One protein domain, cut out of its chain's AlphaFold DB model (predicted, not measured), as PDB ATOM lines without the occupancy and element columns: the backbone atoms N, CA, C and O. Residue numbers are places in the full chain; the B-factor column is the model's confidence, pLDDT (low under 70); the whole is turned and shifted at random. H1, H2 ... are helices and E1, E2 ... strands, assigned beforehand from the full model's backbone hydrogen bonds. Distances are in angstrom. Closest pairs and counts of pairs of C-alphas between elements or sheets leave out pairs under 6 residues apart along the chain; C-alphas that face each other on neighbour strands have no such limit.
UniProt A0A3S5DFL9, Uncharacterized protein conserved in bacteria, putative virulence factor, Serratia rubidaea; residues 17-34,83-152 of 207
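What this domain is: This is residues 17 to 34 and 83 to 152 of the 207 residues of the protein "Uncharacterized protein conserved in bacteria, putative virulence factor" of Serratia rubidaea (UniProt A0A3S5DFL9). The model shows a strongly twisted sheet of four antiparallel strands, with the short helices H1 and H2 near the end of the sheet where E3 ends. Toward the other end, the long loop of residues 97 to 114 reaches away from the sheet, and H3 lies off the sheet. The printed part has 88 residues, under half of them in named elements, which run E1 H1 H2 E2 E3 E4 H3; the sheet's order is E1 E4 E3 E2. The class is mixed, helices and strands, and the whole is loose, with a radius of gyration of the C-alphas of 15.7 A and spans of 40 by 32 by 23 A.

Where its parts are: E1, residues 21 to 27, begins at C-alpha 21 (17.502, -36.342, -19.623) and is 19.3 A long. H1 is residues 29 to 32, 4.8 A, and H2 residues 83 to 89, 9.7 A. E2 is residues 94 to 96, 6.4 A; E3 residues 115 to 121, 20.2 A; E4 residues 132 to 138, 19.5 A. H3, residues 146 to 152, 10.6 A, ends at C-alpha 152 (31.130, -42.903, -32.975).

How they stand to each other: E1, an edge strand, is antiparallel to E4, with N 23 and O 136 2.9 A apart. E2, E3 and E4 form a meander, each strand the antiparallel neighbour of the one before, in two hairpins; N 94 and O 117 are 2.8 A apart, N 118 and O 135 2.9 A. H2 only grazes the sheet; its closest C-alpha pair with E3 is Leu 89 and Phe 119, 6.9 A. H1 and H2 are close but not clearly touching, the C-alphas of Thr 32 and Glu 83 being 6.0 A apart. H1 and H3 are not on the sheet. Every O i to N i+4 pair is within hydrogen-bond range in H2, 2 of 3 in H3; H1 is too short for one.

The domain as a whole: The farthest C-alphas, of Ala 104 and Thr 123, are 44.7 A apart. Residues 35 to 82 are not printed; C-alphas 34 and 83 are 9.2 A apart. The link from E2 to E3 is long. Residues 108 to 113 and 141 to 152 have pLDDT under 70.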
ATOM      1  N   ASN A  17      13.198 -44.766 -21.529       76.06
ATOM      2  CA  ASN A  17      12.890 -44.537 -22.951       76.06
ATOM      3  C   ASN A  17      12.636 -43.078 -23.383       76.06
ATOM      4  O   ASN A  17      12.291 -42.864 -24.546       76.06
ATOM      5  N   SER A  18      12.892 -42.101 -22.511       79.81
ATOM      6  CA  SER A  18      12.758 -40.658 -22.774       79.81
ATOM      7  C   SER A  18      13.861 -40.069 -23.666       79.81
ATOM      8  O   SER A  18      13.716 -38.970 -24.187       79.81
ATOM      9  N   GLY A  19      14.958 -40.800 -23.897       81.75
ATOM     10  CA  GLY A  19      16.095 -40.312 -24.683       81.75
ATOM     11  C   GLY A  19      17.223 -39.805 -23.789       81.75
ATOM     12  O   GLY A  19      17.834 -40.618 -23.099       81.75
ATOM     13  N   VAL A  20      17.534 -38.510 -23.860       85.75
ATOM     14  CA  VAL A  20      18.516 -37.842 -22.989       85.75
ATOM     15  C   VAL A  20      17.743 -37.007 -21.977       85.75
ATOM     16  O   VAL A  20      16.881 -36.229 -22.372       85.75
ATOM     17  N   GLN A  21      18.046 -37.173 -20.695       86.81
ATOM     18  CA  GLN A  21      17.502 -36.342 -19.623       86.81
ATOM     19  C   GLN A  21      18.592 -35.427 -19.083       86.81
ATOM     20  O   GLN A  21      19.729 -35.870 -18.907       86.81
ATOM     21  N   PHE A  22      18.225 -34.175 -18.834       90.31
ATOM     22  CA  PHE A  22      19.096 -33.171 -18.242       90.31
ATOM     23  C   PHE A  22      18.705 -32.952 -16.782       90.31
ATOM     24  O   PHE A  22      17.517 -32.898 -16.468       90.31
ATOM     25  N   LEU A  23      19.704 -32.866 -15.911       90.81
ATOM     26  CA  LEU A  23      19.557 -32.464 -14.516       90.81
ATOM     27  C   LEU A  23      20.512 -31.305 -14.266       90.81
ATOM     28  O   LEU A  23      21.703 -31.438 -14.550       90.81
ATOM     29  N   ASP A  24      19.996 -30.198 -13.749       90.81
ATOM     30  CA  ASP A  24      20.773 -28.986 -13.507       90.81
ATOM     31  C   ASP A  24      20.938 -28.735 -12.011       90.81
ATOM     32  O   ASP A  24      19.955 -28.654 -11.284       90.81
ATOM     33  N   PHE A  25      22.176 -28.558 -11.564       89.81
ATOM     34  CA  PHE A  25      22.522 -28.294 -10.171       89.81
ATOM     35  C   PHE A  25      23.283 -26.973 -10.060       89.81
ATOM     36  O   PHE A  25      24.049 -26.622 -10.959       89.81
ATOM     37  N   GLY A  26      23.089 -26.253  -8.959       90.00
ATOM     38  CA  GLY A  26      23.939 -25.127  -8.578       90.00
ATOM     39  C   GLY A  26      25.158 -25.627  -7.813       90.00
ATOM     40  O   GLY A  26      25.036 -26.546  -7.004       90.00
ATOM     41  N   LEU A  27      26.330 -25.057  -8.087       88.12
ATOM     42  CA  LEU A  27      27.537 -25.308  -7.301       88.12
ATOM     43  C   LEU A  27      27.652 -24.193  -6.249       88.12
ATOM     44  O   LEU A  27      27.764 -23.020  -6.635       88.12
ATOM     45  N   PRO A  28      27.603 -24.524  -4.947       86.56
ATOM     46  CA  PRO A  28      27.614 -23.514  -3.902       86.56
ATOM     47  C   PRO A  28      28.959 -22.769  -3.868       86.56
ATOM     48  O   PRO A  28      30.004 -23.319  -4.247       86.56
ATOM     49  N   PRO A  29      28.967 -21.503  -3.416       82.69
ATOM     50  CA  PRO A  29      30.179 -20.686  -3.381       82.69
ATOM     51  C   PRO A  29      31.256 -21.267  -2.455       82.69
ATOM     52  O   PRO A  29      32.434 -21.153  -2.766       82.69
ATOM     53  N   GLU A  30      30.875 -21.952  -1.374       83.19
ATOM     54  CA  GLU A  30      31.818 -22.603  -0.449       83.19
ATOM     55  C   GLU A  30      32.614 -23.740  -1.108       83.19
ATOM     56  O   GLU A  30      33.795 -23.933  -0.820       83.19
ATOM     57  N   GLU A  31      31.982 -24.477  -2.024       80.88
ATOM     58  CA  GLU A  31      32.646 -25.526  -2.804       80.88
ATOM     59  C   GLU A  31      33.439 -24.946  -3.976       80.88
ATOM     60  O   GLU A  31      34.472 -25.491  -4.363       80.88
ATOM     61  N   THR A  32      32.960 -23.837  -4.544       76.50
ATOM     62  CA  THR A  32      33.623 -23.129  -5.644       76.50
ATOM     63  C   THR A  32      34.921 -22.473  -5.175       76.50
ATOM     64  O   THR A  32      35.945 -22.618  -5.839       76.50
ATOM     65  N   THR A  33      34.873 -21.801  -4.025       77.94
ATOM     66  CA  THR A  33      35.963 -21.037  -3.413       77.94
ATOM     67  C   THR A  33      36.315 -21.654  -2.060       77.94
ATOM     68  O   THR A  33      36.022 -21.077  -1.009       77.94
ATOM     69  N   PRO A  34      36.936 -22.848  -2.049       78.19
ATOM     70  CA  PRO A  34      37.348 -23.475  -0.806       78.19
ATOM     71  C   PRO A  34      38.403 -22.607  -0.112       78.19
ATOM     72  O   PRO A  34      39.274 -22.020  -0.757       78.19
ATOM     73  N   GLU A  83      38.271 -22.774  -8.874       87.88
ATOM     74  CA  GLU A  83      37.650 -21.942  -9.902       87.88
ATOM     75  C   GLU A  83      38.483 -21.870 -11.167       87.88
ATOM     76  O   GLU A  83      37.939 -21.801 -12.268       87.88
ATOM     77  N   ARG A  84      39.816 -21.914 -11.045       89.06
ATOM     78  CA  ARG A  84      40.668 -21.910 -12.231       89.06
ATOM     79  C   ARG A  84      40.514 -23.202 -13.019       89.06
ATOM     80  O   ARG A  84      40.495 -23.157 -14.246       89.06
ATOM     81  N   SER A  85      40.368 -24.328 -12.328       88.88
ATOM     82  CA  SER A  85      40.086 -25.619 -12.958       88.88
ATOM     83  C   SER A  85      38.698 -25.625 -13.599       88.88
ATOM     84  O   SER A  85      38.562 -26.053 -14.744       88.88
ATOM     85  N   LEU A  86      37.688 -25.078 -12.911       90.00
ATOM     86  CA  LEU A  86      36.340 -24.917 -13.464       90.00
ATOM     87  C   LEU A  86      36.341 -24.038 -14.719       90.00
ATOM     88  O   LEU A  86      35.752 -24.420 -15.723       90.00
ATOM     89  N   ALA A  87      37.066 -22.919 -14.715       90.94
ATOM     90  CA  ALA A  87      37.187 -22.030 -15.870       90.94
ATOM     91  C   ALA A  87      37.850 -22.700 -17.082       90.94
ATOM     92  O   ALA A  87      37.456 -22.433 -18.214       90.94
ATOM     93  N   LEU A  88      38.828 -23.585 -16.867       91.38
ATOM     94  CA  LEU A  88      39.454 -24.350 -17.952       91.38
ATOM     95  C   LEU A  88      38.499 -25.376 -18.579       91.38
ATOM     96  O   LEU A  88      38.605 -25.666 -19.770       91.38
ATOM     97  N   LEU A  89      37.592 -25.928 -17.772       91.75
ATOM     98  CA  LEU A  89      36.632 -26.961 -18.170       91.75
ATOM     99  C   LEU A  89      35.238 -26.398 -18.478       91.75
ATOM    100  O   LEU A  89      34.320 -27.158 -18.802       91.75
ATOM    101  N   ALA A  90      35.077 -25.080 -18.378       92.62
ATOM    102  CA  ALA A  90      33.823 -24.392 -18.609       92.62
ATOM    103  C   ALA A  90      33.314 -24.686 -20.021       92.62
ATOM    104  O   ALA A  90      34.074 -24.727 -20.988       92.62
ATOM    105  N   GLU A  91      32.008 -24.898 -20.131       91.88
ATOM    106  CA  GLU A  91      31.292 -25.140 -21.379       91.88
ATOM    107  C   GLU A  91      31.668 -26.442 -22.113       91.88
ATOM    108  O   GLU A  91      31.153 -26.720 -23.200       91.88
ATOM    109  N   GLN A  92      32.504 -27.294 -21.510       92.94
ATOM    110  CA  GLN A  92      32.908 -28.576 -22.080       92.94
ATOM    111  C   GLN A  92      32.069 -29.731 -21.530       92.94
ATOM    112  O   GLN A  92      31.824 -29.844 -20.330       92.94
ATOM    113  N   TRP A  93      31.656 -30.639 -22.418       90.44
ATOM    114  CA  TRP A  93      30.982 -31.877 -22.026       90.44
ATOM    115  C   TRP A  93      31.998 -32.946 -21.633       90.44
ATOM    116  O   TRP A  93      32.573 -33.627 -22.487       90.44
ATOM    117  N   LEU A  94      32.168 -33.126 -20.329       90.50
ATOM    118  CA  LEU A  94      33.051 -34.115 -19.743       90.50
ATOM    119  C   LEU A  94      32.336 -35.451 -19.548       90.50
ATOM    120  O   LEU A  94      31.134 -35.500 -19.263       90.50
ATOM    121  N   PRO A  95      33.052 -36.567 -19.703       87.75
ATOM    122  CA  PRO A  95      32.500 -37.868 -19.384       87.75
ATOM    123  C   PRO A  95      32.363 -38.060 -17.876       87.75
ATOM    124  O   PRO A  95      33.318 -37.842 -17.136       87.75
ATOM    125  N   LEU A  96      31.199 -38.535 -17.433       86.38
ATOM    126  CA  LEU A  96      30.952 -38.826 -16.025       86.38
ATOM    127  C   LEU A  96      30.853 -40.348 -15.820       86.38
ATOM    128  O   LEU A  96      29.923 -40.969 -16.351       86.38
ATOM    129  N   PRO A  97      31.782 -40.983 -15.081       80.00
ATOM    130  CA  PRO A  97      31.635 -42.380 -14.696       80.00
ATOM    131  C   PRO A  97      30.491 -42.500 -13.688       80.00
ATOM    132  O   PRO A  97      30.568 -41.991 -12.575       80.00
ATOM    133  N   PHE A  98      29.414 -43.171 -14.086       76.06
ATOM    134  CA  PHE A  98      28.247 -43.355 -13.232       76.06
ATOM    135  C   PHE A  98      28.126 -44.819 -12.811       76.06
ATOM    136  O   PHE A  98      27.986 -45.722 -13.642       76.06
ATOM    137  N   PHE A  99      28.199 -45.059 -11.505       74.69
ATOM    138  CA  PHE A  99      28.115 -46.398 -10.936       74.69
ATOM    139  C   PHE A  99      26.663 -46.849 -10.839       74.69
ATOM    140  O   PHE A  99      25.767 -46.082 -10.495       74.69
ATOM    141  N   ARG A 100      26.417 -48.121 -11.151       73.94
ATOM    142  CA  ARG A 100      25.086 -48.711 -11.016       73.94
ATOM    143  C   ARG A 100      25.044 -49.550  -9.754       73.94
ATOM    144  O   ARG A 100      25.786 -50.521  -9.637       73.94
ATOM    145  N   PHE A 101      24.135 -49.195  -8.861       72.62
ATOM    146  CA  PHE A 101      23.818 -49.988  -7.687       72.62
ATOM    147  C   PHE A 101      22.569 -50.830  -7.953       72.62
ATOM    148  O   PHE A 101      21.594 -50.346  -8.534       72.62
ATOM    149  N   SER A 102      22.614 -52.107  -7.583       71.00
ATOM    150  CA  SER A 102      21.443 -52.982  -7.589       71.00
ATOM    151  C   SER A 102      20.793 -52.981  -6.209       71.00
ATOM    152  O   SER A 102      21.484 -52.932  -5.197       71.00
ATOM    153  N   GLN A 103      19.466 -53.098  -6.158       70.19
ATOM    154  CA  GLN A 103      18.743 -53.213  -4.883       70.19
ATOM    155  C   GLN A 103      19.165 -54.447  -4.063       70.19
ATOM    156  O   GLN A 103      18.996 -54.457  -2.853       70.19
ATOM    157  N   ALA A 104      19.778 -55.451  -4.701       75.62
ATOM    158  CA  ALA A 104      20.364 -56.619  -4.043       75.62
ATOM    159  C   ALA A 104      21.745 -56.351  -3.399       75.62
ATOM    160  O   ALA A 104      22.448 -57.292  -3.045       75.62
ATOM    161  N   GLY A 105      22.167 -55.087  -3.275       70.69
ATOM    162  CA  GLY A 105      23.398 -54.700  -2.576       70.69
ATOM    163  C   GLY A 105      24.680 -54.773  -3.412       70.69
ATOM    164  O   GLY A 105      25.755 -54.456  -2.913       70.69
ATOM    165  N   GLY A 106      24.593 -55.174  -4.682       71.88
ATOM    166  CA  GLY A 106      25.754 -55.288  -5.566       71.88
ATOM    167  C   GLY A 106      25.968 -54.048  -6.430       71.88
ATOM    168  O   GLY A 106      25.033 -53.595  -7.102       71.88
ATOM    169  N   PHE A 107      27.205 -53.552  -6.491       70.06
ATOM    170  CA  PHE A 107      27.643 -52.664  -7.569       70.06
ATOM    171  C   PHE A 107      27.806 -53.478  -8.853       70.06
ATOM    172  O   PHE A 107      28.472 -54.511  -8.873       70.06
ATOM    173  N   LEU A 108      27.174 -53.034  -9.938       68.19
ATOM    174  CA  LEU A 108      27.337 -53.675 -11.240       68.19
ATOM    175  C   LEU A 108      28.667 -53.249 -11.872       68.19
ATOM    176  O   LEU A 108      29.098 -52.106 -11.724       68.19
ATOM    177  N   ASN A 109      29.282 -54.162 -12.629       58.19
ATOM    178  CA  ASN A 109      30.572 -53.924 -13.270       58.19
ATOM    179  C   ASN A 109      30.548 -52.709 -14.213       58.19
ATOM    180  O   ASN A 109      29.867 -52.710 -15.243       58.19
ATOM    181  N   GLY A 110      31.383 -51.727 -13.866       57.38
ATOM    182  CA  GLY A 110      31.780 -50.581 -14.679       57.38
ATOM    183  C   GLY A 110      30.717 -49.486 -14.857       57.38
ATOM    184  O   GLY A 110      29.516 -49.722 -14.695       57.38
ATOM    185  N   PRO A 111      31.138 -48.272 -15.257       57.38
ATOM    186  CA  PRO A 111      30.225 -47.236 -15.718       57.38
ATOM    187  C   PRO A 111      29.555 -47.692 -17.023       57.38
ATOM    188  O   PRO A 111      30.091 -47.580 -18.125       57.38
ATOM    189  N   ALA A 112      28.379 -48.305 -16.892       55.34
ATOM    190  CA  ALA A 112      27.670 -48.950 -17.999       55.34
ATOM    191  C   ALA A 112      26.760 -47.988 -18.793       55.34
ATOM    192  O   ALA A 112      26.111 -48.393 -19.772       55.34
ATOM    193  N   ASN A 113      26.672 -46.726 -18.367       62.53
ATOM    194  CA  ASN A 113      25.846 -45.670 -18.942       62.53
ATOM    195  C   ASN A 113      26.682 -44.463 -19.396       62.53
ATOM    196  O   ASN A 113      27.726 -44.148 -18.834       62.53
ATOM    197  N   TRP A 114      26.209 -43.793 -20.452       71.50
ATOM    198  CA  TRP A 114      26.776 -42.523 -20.906       71.50
ATOM    199  C   TRP A 114      26.123 -41.403 -20.114       71.50
ATOM    200  O   TRP A 114      25.075 -40.894 -20.513       71.50
ATOM    201  N   ALA A 115      26.718 -41.081 -18.974       84.94
ATOM    202  CA  ALA A 115      26.503 -39.801 -18.331       84.94
ATOM    203  C   ALA A 115      27.569 -38.821 -18.842       84.94
ATOM    204  O   ALA A 115      28.731 -39.189 -19.052       84.94
ATOM    205  N   ARG A 116      27.167 -37.579 -19.085       88.12
ATOM    206  CA  ARG A 116      28.086 -36.466 -19.323       88.12
ATOM    207  C   ARG A 116      27.750 -35.342 -18.366       88.12
ATOM    208  O   ARG A 116      26.599 -35.213 -17.968       88.12
ATOM    209  N   MET A 117      28.742 -34.542 -18.032       92.44
ATOM    210  CA  MET A 117      28.574 -33.353 -17.214       92.44
ATOM    211  C   MET A 117      29.149 -32.140 -17.936       92.44
ATOM    212  O   MET A 117      30.082 -32.282 -18.724       92.44
ATOM    213  N   ARG A 118      28.601 -30.963 -17.668       93.25
ATOM    214  CA  ARG A 118      29.118 -29.677 -18.136       93.25
ATOM    215  C   ARG A 118      29.062 -28.683 -16.989       93.25
ATOM    216  O   ARG A 118      28.074 -28.666 -16.261       93.25
ATOM    217  N   PHE A 119      30.098 -27.861 -16.874       92.50
ATOM    218  CA  PHE A 119      30.128 -26.713 -15.974       92.50
ATOM    219  C   PHE A 119      29.871 -25.440 -16.770       92.50
ATOM    220  O   PHE A 119      30.538 -25.213 -17.777       92.50
ATOM    221  N   THR A 120      28.943 -24.615 -16.310       91.75
ATOM    222  CA  THR A 120      28.563 -23.360 -16.957       91.75
ATOM    223  C   THR A 120      28.726 -22.226 -15.945       91.75
ATOM    224  O   THR A 120      28.058 -22.259 -14.908       91.75
ATOM    225  N   PRO A 121      29.598 -21.236 -16.194       91.44
ATOM    226  CA  PRO A 121      29.702 -20.066 -15.330       91.44
ATOM    227  C   PRO A 121      28.465 -19.175 -15.488       91.44
ATOM    228  O   PRO A 121      27.940 -19.014 -16.592       91.44
ATOM    229  N   LEU A 122      28.014 -18.575 -14.390       87.94
ATOM    230  CA  LEU A 122      26.905 -17.628 -14.374       87.94
ATOM    231  C   LEU A 122      27.433 -16.195 -14.276       87.94
ATOM    232  O   LEU A 122      28.315 -15.899 -13.476       87.94
ATOM    233  N   THR A 123      26.885 -15.288 -15.091       84.62
ATOM    234  CA  THR A 123      27.250 -13.860 -15.053       84.62
ATOM    235  C   THR A 123      26.770 -13.176 -13.771       84.62
ATOM    236  O   THR A 123      27.381 -12.214 -13.317       84.62
ATOM    237  N   GLN A 124      25.664 -13.659 -13.205       84.06
ATOM    238  CA  GLN A 124      25.092 -13.216 -11.936       84.06
ATOM    239  C   GLN A 124      24.794 -14.454 -11.084       84.06
ATOM    240  O   GLN A 124      24.451 -15.488 -11.664       84.06
ATOM    241  N   PRO A 125      24.937 -14.368  -9.750       84.69
ATOM    242  CA  PRO A 125      24.577 -15.472  -8.873       84.69
ATOM    243  C   PRO A 125      23.092 -15.826  -9.030       84.69
ATOM    244  O   PRO A 125      22.264 -14.942  -9.256       84.69
ATOM    245  N   ASP A 126      22.777 -17.118  -8.930       83.25
ATOM    246  CA  ASP A 126      21.390 -17.600  -8.897       83.25
ATOM    247  C   ASP A 126      20.699 -17.219  -7.568       83.25
ATOM    248  O   ASP A 126      21.337 -16.662  -6.672       83.25
ATOM    249  N   GLU A 127      19.415 -17.550  -7.413       82.06
ATOM    250  CA  GLU A 127      18.636 -17.321  -6.182       82.06
ATOM    251  C   GLU A 127      19.330 -17.898  -4.933       82.06
ATOM    252  O   GLU A 127      19.328 -17.273  -3.873       82.06
ATOM    253  N   ASP A 128      20.021 -19.033  -5.087       81.12
ATOM    254  CA  ASP A 128      20.799 -19.698  -4.033       81.12
ATOM    255  C   ASP A 128      22.242 -19.163  -3.889       81.12
ATOM    256  O   ASP A 128      23.084 -19.770  -3.226       81.12
ATOM    257  N   GLY A 129      22.597 -18.065  -4.563       83.94
ATOM    258  CA  GLY A 129      23.945 -17.487  -4.519       83.94
ATOM    259  C   GLY A 129      25.008 -18.265  -5.309       83.94
ATOM    260  O   GLY A 129      26.197 -17.953  -5.228       83.94
ATOM    261  N   CYS A 130      24.612 -19.285  -6.077       87.38
ATOM    262  CA  CYS A 130      25.529 -20.115  -6.858       87.38
ATOM    263  C   CYS A 130      26.081 -19.348  -8.072       87.38
ATOM    264  O   CYS A 130      25.321 -18.734  -8.818       87.38
ATOM    265  N   LEU A 131      27.396 -19.431  -8.310       89.38
ATOM    266  CA  LEU A 131      28.079 -18.801  -9.458       89.38
ATOM    267  C   LEU A 131      28.334 -19.767 -10.621       89.38
ATOM    268  O   LEU A 131      28.682 -19.348 -11.726       89.38
ATOM    269  N   TRP A 132      28.169 -21.064 -10.379       90.75
ATOM    270  CA  TRP A 132      28.370 -22.111 -11.368       90.75
ATOM    271  C   TRP A 132      27.158 -23.021 -11.426       90.75
ATOM    272  O   TRP A 132      26.543 -23.339 -10.409       90.75
ATOM    273  N   ARG A 133      26.864 -23.490 -12.636       90.75
ATOM    274  CA  ARG A 133      25.830 -24.482 -12.900       90.75
ATOM    275  C   ARG A 133      26.452 -25.763 -13.428       90.75
ATOM    276  O   ARG A 133      27.296 -25.727 -14.322       90.75
ATOM    277  N   ILE A 134      26.023 -26.893 -12.888       92.19
ATOM    278  CA  ILE A 134      26.405 -28.226 -13.339       92.19
ATOM    279  C   ILE A 134      25.217 -28.834 -14.067       92.19
ATOM    280  O   ILE A 134      24.185 -29.100 -13.458       92.19
ATOM    281  N   THR A 135      25.375 -29.124 -15.351       92.75
ATOM    282  CA  THR A 135      24.369 -29.856 -16.122       92.75
ATOM    283  C   THR A 135      24.825 -31.292 -16.312       92.75
ATOM    284  O   THR A 135      25.861 -31.550 -16.930       92.75
ATOM    285  N   LEU A 136      24.029 -32.246 -15.841       91.38
ATOM    286  CA  LEU A 136      24.204 -33.667 -16.108       91.38
ATOM    287  C   LEU A 136      23.297 -34.100 -17.254       91.38
ATOM    288  O   LEU A 136      22.090 -33.903 -17.207       91.38
ATOM    289  N   ALA A 137      23.868 -34.751 -18.261       90.62
ATOM    290  CA  ALA A 137      23.138 -35.395 -19.343       90.62
ATOM    291  C   ALA A 137      23.191 -36.914 -19.165       90.62
ATOM    292  O   ALA A 137      24.258 -37.528 -19.242       90.62
ATOM    293  N   LEU A 138      22.030 -37.527 -18.953       87.12
ATOM    294  CA  LEU A 138      21.883 -38.948 -18.663       87.12
ATOM    295  C   LEU A 138      21.125 -39.649 -19.784       87.12
ATOM    296  O   LEU A 138      20.046 -39.224 -20.195       87.12
ATOM    297  N   ILE A 139      21.674 -40.773 -20.249       79.69
ATOM    298  CA  ILE A 139      21.000 -41.665 -21.196       79.69
ATOM    299  C   ILE A 139      20.497 -42.902 -20.435       79.69
ATOM    300  O   ILE A 139      21.263 -43.866 -20.283       79.69
ATOM    301  N   PRO A 140      19.239 -42.916 -19.949       71.19
ATOM    302  CA  PRO A 140      18.639 -44.098 -19.339       71.19
ATOM    303  C   PRO A 140      18.699 -45.295 -20.297       71.19
ATOM    304  O   PRO A 140      18.448 -45.201 -21.504       71.19
ATOM    305  N   SER A 141      19.078 -46.456 -19.766       62.88
ATOM    306  CA  SER A 141      19.206 -47.685 -20.544       62.88
ATOM    307  C   SER A 141      17.841 -48.147 -21.063       62.88
ATOM    308  O   SER A 141      16.994 -48.539 -20.273       62.88
ATOM    309  N   GLY A 142      17.653 -48.130 -22.389       54.66
ATOM    310  CA  GLY A 142      16.428 -48.630 -23.037       54.66
ATOM    311  C   GLY A 142      16.530 -48.818 -24.557       54.66
ATOM    312  O   GLY A 142      16.022 -49.793 -25.099       54.66
ATOM    313  N   ARG A 143      17.290 -47.976 -25.278       51.28
ATOM    314  CA  ARG A 143      17.421 -48.086 -26.750       51.28
ATOM    315  C   ARG A 143      18.835 -48.466 -27.205       51.28
ATOM    316  O   ARG A 143      19.728 -47.622 -27.262       51.28
ATOM    317  N   ARG A 144      19.033 -49.727 -27.631       50.28
ATOM    318  CA  ARG A 144      20.304 -50.266 -28.188       50.28
ATOM    319  C   ARG A 144      20.848 -49.494 -29.412       50.28
ATOM    320  O   ARG A 144      22.046 -49.569 -29.672       50.28
ATOM    321  N   ARG A 145      20.019 -48.738 -30.151       48.94
ATOM    322  CA  ARG A 145      20.435 -47.968 -31.349       48.94
ATOM    323  C   ARG A 145      21.130 -46.635 -31.033       48.94
ATOM    324  O   ARG A 145      22.160 -46.348 -31.638       48.94
ATOM    325  N   ILE A 146      20.640 -45.864 -30.056       51.41
ATOM    326  CA  ILE A 146      21.238 -44.568 -29.652       51.41
ATOM    327  C   ILE A 146      22.675 -44.784 -29.144       51.41
ATOM    328  O   ILE A 146      23.586 -44.020 -29.463       51.41
ATOM    329  N   ARG A 147      22.893 -45.934 -28.492       49.84
ATOM    330  CA  ARG A 147      24.186 -46.436 -28.010       49.84
ATOM    331  C   ARG A 147      25.294 -46.467 -29.074       49.84
ATOM    332  O   ARG A 147      26.450 -46.200 -28.763       49.84
ATOM    333  N   ARG A 148      24.970 -46.833 -30.321       49.34
ATOM    334  CA  ARG A 148      25.970 -47.041 -31.388       49.34
ATOM    335  C   ARG A 148      26.379 -45.739 -32.083       49.34
ATOM    336  O   ARG A 148      27.543 -45.603 -32.447       49.34
ATOM    337  N   ARG A 149      25.459 -44.776 -32.225       46.75
ATOM    338  CA  ARG A 149      25.739 -43.469 -32.849       46.75
ATOM    339  C   ARG A 149      26.539 -42.557 -31.914       46.75
ATOM    340  O   ARG A 149      27.524 -41.980 -32.347       46.75
ATOM    341  N   TRP A 150      26.200 -42.537 -30.623       49.12
ATOM    342  CA  TRP A 150      26.929 -41.770 -29.602       49.12
ATOM    343  C   TRP A 150      28.339 -42.306 -29.310       49.12
ATOM    344  O   TRP A 150      29.219 -41.537 -28.934       49.12
ATOM    345  N   ARG A 151      28.593 -43.604 -29.546       49.25
ATOM    346  CA  ARG A 151      29.953 -44.171 -29.507       49.25
ATOM    347  C   ARG A 151      30.861 -43.653 -30.627       49.25
ATOM    348  O   ARG A 151      32.057 -43.555 -30.398       49.25
ATOM    349  N   ARG A 152      30.324 -43.336 -31.815       42.72
ATOM    350  CA  ARG A 152      31.130 -42.903 -32.975       42.72
ATOM    351  C   ARG A 152      31.576 -41.444 -32.887       42.72
ATOM    352  O   ARG A 152      32.674 -41.132 -33.318       42.72
TER     353      ARG A 152